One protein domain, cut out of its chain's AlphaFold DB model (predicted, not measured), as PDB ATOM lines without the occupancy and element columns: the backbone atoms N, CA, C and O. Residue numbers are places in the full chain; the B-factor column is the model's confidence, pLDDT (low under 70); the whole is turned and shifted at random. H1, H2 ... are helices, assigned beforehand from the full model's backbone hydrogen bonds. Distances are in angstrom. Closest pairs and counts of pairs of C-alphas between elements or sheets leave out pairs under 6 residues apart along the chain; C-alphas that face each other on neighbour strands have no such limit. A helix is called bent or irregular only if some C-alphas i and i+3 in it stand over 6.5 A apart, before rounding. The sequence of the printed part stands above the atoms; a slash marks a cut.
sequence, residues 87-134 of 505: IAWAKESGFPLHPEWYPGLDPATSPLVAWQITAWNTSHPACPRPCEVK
ATOM      1  N   ILE A  87     212.849 218.719 204.936       90.75
ATOM      2  CA  ILE A  87     213.718 219.797 205.425       90.75
ATOM      3  C   ILE A  87     213.101 220.504 206.638       90.75
ATOM      4  O   ILE A  87     213.814 220.779 207.604       90.75
ATOM      5  N   ALA A  88     211.794 220.783 206.623       90.81
ATOM      6  CA  ALA A  88     211.106 221.386 207.763       90.81
ATOM      7  C   ALA A  88     211.222 220.500 209.013       90.81
ATOM      8  O   ALA A  88     211.660 220.969 210.063       90.81
ATOM      9  N   TRP A  89     210.958 219.196 208.880       90.44
ATOM     10  CA  TRP A  89     211.140 218.242 209.976       90.44
ATOM     11  C   TRP A  89     212.594 218.189 210.466       90.44
ATOM     12  O   TRP A  89     212.838 218.184 211.676       90.44
ATOM     13  N   ALA A  90     213.567 218.193 209.549       90.31
ATOM     14  CA  ALA A  90     214.984 218.203 209.898       90.31
ATOM     15  C   ALA A  90     215.363 219.448 210.716       90.31
ATOM     16  O   ALA A  90     216.083 219.325 211.701       90.31
ATOM     17  N   LYS A  91     214.838 220.629 210.368       90.50
ATOM     18  CA  LYS A  91     215.078 221.880 211.108       90.50
ATOM     19  C   LYS A  91     214.383 221.907 212.473       90.50
ATOM     20  O   LYS A  91     214.985 222.333 213.453       90.50
ATOM     21  N   GLU A  92     213.127 221.475 212.536       92.19
ATOM     22  CA  GLU A  92     212.261 221.656 213.711       92.19
ATOM     23  C   GLU A  92     212.374 220.531 214.745       92.19
ATOM     24  O   GLU A  92     212.172 220.762 215.934       92.19
ATOM     25  N   SER A  93     212.672 219.309 214.302       91.81
ATOM     26  CA  SER A  93     212.695 218.109 215.150       91.81
ATOM     27  C   SER A  93     214.023 217.364 215.063       91.81
ATOM     28  O   SER A  93     214.619 217.056 216.092       91.81
ATOM     29  N   GLY A  94     214.510 217.105 213.846       90.06
ATOM     30  CA  GLY A  94     215.725 216.323 213.622       90.06
ATOM     31  C   GLY A  94     216.957 216.945 214.280       90.06
ATOM     32  O   GLY A  94     217.605 216.306 215.103       90.06
ATOM     33  N   PHE A  95     217.263 218.196 213.946       91.44
ATOM     34  CA  PHE A  95     218.441 218.905 214.435       91.44
ATOM     35  C   PHE A  95     218.408 219.158 215.951       91.44
ATOM     36  O   PHE A  95     219.422 218.904 216.598       91.44
ATOM     37  N   PRO A  96     217.286 219.596 216.564       94.00
ATOM     38  CA  PRO A  96     217.220 219.739 218.020       94.00
ATOM     39  C   PRO A  96     217.441 218.435 218.798       94.00
ATOM     40  O   PRO A  96     217.989 218.482 219.897       94.00
ATOM     41  N   LEU A  97     217.012 217.286 218.258       93.75
ATOM     42  CA  LEU A  97     217.170 215.982 218.913       93.75
ATOM     43  C   LEU A  97     218.544 215.352 218.662       93.75
ATOM     44  O   LEU A  97     219.113 214.758 219.575       93.75
ATOM     45  N   HIS A  98     219.058 215.488 217.439       90.06
ATOM     46  CA  HIS A  98     220.268 214.821 216.961       90.06
ATOM     47  C   HIS A  98     221.125 215.770 216.108       90.06
ATOM     48  O   HIS A  98     221.227 215.593 214.888       90.06
ATOM     49  N   PRO A  99     221.763 216.795 216.706       90.62
ATOM     50  CA  PRO A  99     222.623 217.720 215.964       90.62
ATOM     51  C   PRO A  99     223.802 217.002 215.286       90.62
ATOM     52  O   PRO A  99     224.303 217.460 214.260       90.62
ATOM     53  N   GLU A 100     224.221 215.844 215.804       89.31
ATOM     54  CA  GLU A 100     225.265 214.999 215.223       89.31
ATOM     55  C   GLU A 100     224.912 214.421 213.842       89.31
ATOM     56  O   GLU A 100     225.820 214.034 213.107       89.31
ATOM     57  N   TRP A 101     223.628 214.376 213.463       86.25
ATOM     58  CA  TRP A 101     223.195 213.941 212.127       86.25
ATOM     59  C   TRP A 101     223.362 215.024 211.059       86.25
ATOM     60  O   TRP A 101     223.342 214.719 209.867       86.25
ATOM     61  N   TYR A 102     223.560 216.277 211.469       88.31
ATOM     62  CA  TYR A 102     223.603 217.442 210.584       88.31
ATOM     63  C   TYR A 102     224.912 218.227 210.763       88.31
ATOM     64  O   TYR A 102     224.888 219.426 211.067       88.31
ATOM     65  N   PRO A 103     226.082 217.577 210.610       88.25
ATOM     66  CA  PRO A 103     227.361 218.222 210.864       88.25
ATOM     67  C   PRO A 103     227.549 219.444 209.954       88.25
ATOM     68  O   PRO A 103     227.460 219.347 208.732       88.25
ATOM     69  N   GLY A 104     227.836 220.597 210.562       88.94
ATOM     70  CA  GLY A 104     228.090 221.851 209.843       88.94
ATOM     71  C   GLY A 104     226.844 222.645 209.440       88.94
ATOM     72  O   GLY A 104     227.003 223.696 208.823       88.94
ATOM     73  N   LEU A 105     225.636 222.190 209.794       92.12
ATOM     74  CA  LEU A 105     224.412 222.971 209.617       92.12
ATOM     75  C   LEU A 105     224.054 223.760 210.879       92.12
ATOM     76  O   LEU A 105     224.279 223.324 212.005       92.12
ATOM     77  N   ASP A 106     223.449 224.921 210.663       89.81
ATOM     78  CA  ASP A 106     222.891 225.803 211.684       89.81
ATOM     79  C   ASP A 106     221.470 226.216 211.253       89.81
ATOM     80  O   ASP A 106     221.312 226.821 210.186       89.81
ATOM     81  N   PRO A 107     220.421 225.895 212.034       87.19
ATOM     82  CA  PRO A 107     219.033 226.167 211.651       87.19
ATOM     83  C   PRO A 107     218.693 227.639 211.410       87.19
ATOM     84  O   PRO A 107     217.744 227.915 210.678       87.19
ATOM     85  N   ALA A 108     219.436 228.575 212.008       85.81
ATOM     86  CA  ALA A 108     219.164 230.006 211.908       85.81
ATOM     87  C   ALA A 108     219.877 230.670 210.723       85.81
ATOM     88  O   ALA A 108     219.403 231.684 210.213       85.81
ATOM     89  N   THR A 109     221.022 230.129 210.301       92.12
ATOM     90  CA  THR A 109     221.918 230.792 209.336       92.12
ATOM     91  C   THR A 109     222.176 229.986 208.069       92.12
ATOM     92  O   THR A 109     222.541 230.568 207.048       92.12
ATOM     93  N   SER A 110     221.992 228.663 208.095       93.94
ATOM     94  CA  SER A 110     222.253 227.827 206.921       93.94
ATOM     95  C   SER A 110     221.165 228.004 205.856       93.94
ATOM     96  O   SER A 110     219.978 227.885 206.176       93.94
ATOM     97  N   PRO A 111     221.543 228.233 204.584       93.38
ATOM     98  CA  PRO A 111     220.587 228.433 203.499       93.38
ATOM     99  C   PRO A 111     219.794 227.153 203.205       93.38
ATOM    100  O   PRO A 111     220.264 226.047 203.482       93.38
ATOM    101  N   LEU A 112     218.615 227.286 202.585       91.56
ATOM    102  CA  LEU A 112     217.760 226.150 202.211       91.56
ATOM    103  C   LEU A 112     218.513 225.078 201.417       91.56
ATOM    104  O   LEU A 112     218.370 223.891 201.704       91.56
ATOM    105  N   VAL A 113     219.377 225.490 200.489       91.25
ATOM    106  CA  VAL A 113     220.159 224.555 199.675       91.25
ATOM    107  C   VAL A 113     221.107 223.685 200.506       91.25
ATOM    108  O   VAL A 113     221.276 222.512 200.197       91.25
ATOM    109  N   ALA A 114     221.656 224.187 201.618       91.12
ATOM    110  CA  ALA A 114     222.504 223.386 202.503       91.12
ATOM    111  C   ALA A 114     221.699 222.273 203.197       91.12
ATOM    112  O   ALA A 114     222.165 221.141 203.320       91.12
ATOM    113  N   TRP A 115     220.455 222.571 203.578       90.44
ATOM    114  CA  TRP A 115     219.526 221.570 204.101       90.44
ATOM    115  C   TRP A 115     219.095 220.569 203.031       90.44
ATOM    116  O   TRP A 115     219.044 219.372 203.308       90.44
ATOM    117  N   GLN A 116     218.844 221.038 201.805       90.75
ATOM    118  CA  GLN A 116     218.531 220.172 200.672       90.75
ATOM    119  C   GLN A 116     219.683 219.213 200.363       90.75
ATOM    120  O   GLN A 116     219.431 218.034 200.151       90.75
ATOM    121  N   ILE A 117     220.939 219.675 200.393       87.19
ATOM    122  CA  ILE A 117     222.127 218.827 200.209       87.19
ATOM    123  C   ILE A 117     222.174 217.726 201.264       87.19
ATOM    124  O   ILE A 117     222.402 216.566 200.928       87.19
ATOM    125  N   THR A 118     221.951 218.067 202.534       85.62
ATOM    126  CA  THR A 118     221.955 217.069 203.606       85.62
ATOM    127  C   THR A 118     220.811 216.073 203.449       85.62
ATOM    128  O   THR A 118     221.058 214.874 203.509       85.62
ATOM    129  N   ALA A 119     219.594 216.536 203.152       84.81
ATOM    130  CA  ALA A 119     218.442 215.665 202.916       84.81
ATOM    131  C   ALA A 119     218.635 214.753 201.691       84.81
ATOM    132  O   ALA A 119     218.299 213.572 201.726       84.81
ATOM    133  N   TRP A 120     219.234 215.280 200.624       83.06
ATOM    134  CA  TRP A 120     219.621 214.523 199.437       83.06
ATOM    135  C   TRP A 120     220.707 213.470 199.728       83.06
ATOM    136  O   TRP A 120     220.697 212.389 199.146       83.06
ATOM    137  N   ASN A 121     221.636 213.764 200.642       76.12
ATOM    138  CA  ASN A 121     222.716 212.854 201.039       76.12
ATOM    139  C   ASN A 121     222.280 211.768 202.039       76.12
ATOM    140  O   ASN A 121     223.038 210.826 202.267       76.12
ATOM    141  N   THR A 122     221.099 211.883 202.651       68.81
ATOM    142  CA  THR A 122     220.542 210.845 203.529       68.81
ATOM    143  C   THR A 122     219.742 209.824 202.721       68.81
ATOM    144  O   THR A 122     219.019 210.193 201.804       68.81
ATOM    145  N   SER A 123     219.880 208.537 203.059       51.25
ATOM    146  CA  SER A 123     219.640 207.346 202.220       51.25
ATOM    147  C   SER A 123     218.208 207.080 201.712       51.25
ATOM    148  O   SER A 123     217.901 205.950 201.357       51.25
ATOM    149  N   HIS A 124     217.328 208.076 201.654       53.78
ATOM    150  CA  HIS A 124     216.022 208.021 200.993       53.78
ATOM    151  C   HIS A 124     215.702 209.430 200.478       53.78
ATOM    152  O   HIS A 124     215.139 210.223 201.237       53.78
ATOM    153  N   PRO A 125     216.084 209.803 199.241       59.34
ATOM    154  CA  PRO A 125     215.960 211.182 198.799       59.34
ATOM    155  C   PRO A 125     214.482 211.537 198.597       59.34
ATOM    156  O   PRO A 125     213.915 211.374 197.520       59.34
ATOM    157  N   ALA A 126     213.859 212.074 199.647       70.06
ATOM    158  CA  ALA A 126     212.687 212.937 199.518       70.06
ATOM    159  C   ALA A 126     213.045 214.216 198.742       70.06
ATOM    160  O   ALA A 126     212.164 214.890 198.215       70.06
ATOM    161  N   CYS A 127     214.342 214.539 198.683       85.81
ATOM    162  CA  CYS A 127     214.890 215.704 198.021       85.81
ATOM    163  C   CYS A 127     215.708 215.339 196.779       85.81
ATOM    164  O   CYS A 127     216.621 214.518 196.885       85.81
ATOM    165  N   PRO A 128     215.452 215.994 195.633       88.31
ATOM    166  CA  PRO A 128     216.335 215.906 194.478       88.31
ATOM    167  C   PRO A 128     217.661 216.618 194.765       88.31
ATOM    168  O   PRO A 128     217.727 217.535 195.591       88.31
ATOM    169  N   ARG A 129     218.714 216.250 194.038       89.38
ATOM    170  CA  ARG A 129     219.969 217.004 193.995       89.38
ATOM    171  C   ARG A 129     219.731 218.464 193.575       89.38
ATOM    172  O   ARG A 129     219.136 218.683 192.517       89.38
ATOM    173  N   PRO A 130     220.279 219.461 194.295       90.75
ATOM    174  CA  PRO A 130     220.302 220.846 193.825       90.75
ATOM    175  C   PRO A 130     221.082 220.997 192.514       90.75
ATOM    176  O   PRO A 130     222.159 220.425 192.353       90.75
ATOM    177  N   CYS A 131     220.595 221.814 191.582       90.62
ATOM    178  CA  CYS A 131     221.209 221.939 190.254       90.62
ATOM    179  C   CYS A 131     222.601 222.588 190.247       90.62
ATOM    180  O   CYS A 131     223.394 222.355 189.327       90.62
ATOM    181  N   GLU A 132     222.914 223.363 191.284       86.69
ATOM    182  CA  GLU A 132     224.235 223.952 191.517       86.69
ATOM    183  C   GLU A 132     225.277 222.933 192.006       86.69
ATOM    184  O   GLU A 132     226.478 223.139 191.830       86.69
ATOM    185  N   VAL A 133     224.835 221.801 192.564       83.44
ATOM    186  CA  VAL A 133     225.723 220.749 193.062       83.44
ATOM    187  C   VAL A 133     226.077 219.815 191.921       83.44
ATOM    188  O   VAL A 133     225.253 219.017 191.483       83.44
ATOM    189  N   LYS A 134     227.321 219.865 191.451       75.94
ATOM    190  CA  LYS A 134     227.868 218.842 190.549       75.94
ATOM    191  C   LYS A 134     228.319 217.626 191.346       75.94
ATOM    192  O   LYS A 134     228.818 217.770 192.463       75.94
TER     193      LYS A 134
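This is residues 87 to 134 of the 505 residues of the protein "Hypothetical protein" of Polarella glacialis (UniProt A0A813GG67). Two short helices stand crosswise, the first residue of H1 near Trp 115 in H2; a long loop, residues 98 to 111, returns from the far end of H1 to the start of H2, and a tail, residues 122 to 134, folds back past H2 on the side away from H1. The printed part has 48 residues, with H1 then H2 and no named strand; its class is all helix, with 21 residues in named elements, under half. It is compact, radius of gyration of the C-alphas 10.3 A, and spans 29 by 23 by 17 A.

Find C-alpha 87 at (213.718, 219.797, 205.425); from there H1, residues 87 to 97, runs 14.4 A. H1 is irregular, but only just: C-alphas 92 and 95 are 6.8 A apart. H2, residues 112 to 121, runs 14.2 A to C-alpha 121 at (222.716, 212.854, 201.039).

Look at Ile 87 and Trp 115, the closest C-alphas of H1 and H2, 6.2 A apart. The helices only just touch, with 3 pairs of C-alphas within 8 A. Their lines stand about perpendicular, at 76 degrees. In H2 every O i to N i+4 pair is within hydrogen-bond range; in H1, 5 of 7.

The C-alphas of Leu 97 and Lys 134, the two farthest apart, are 30.4 A apart. The link from H1 to H2 is long, and the printed part has no cut. Residues 122 to 125 have pLDDT under 70.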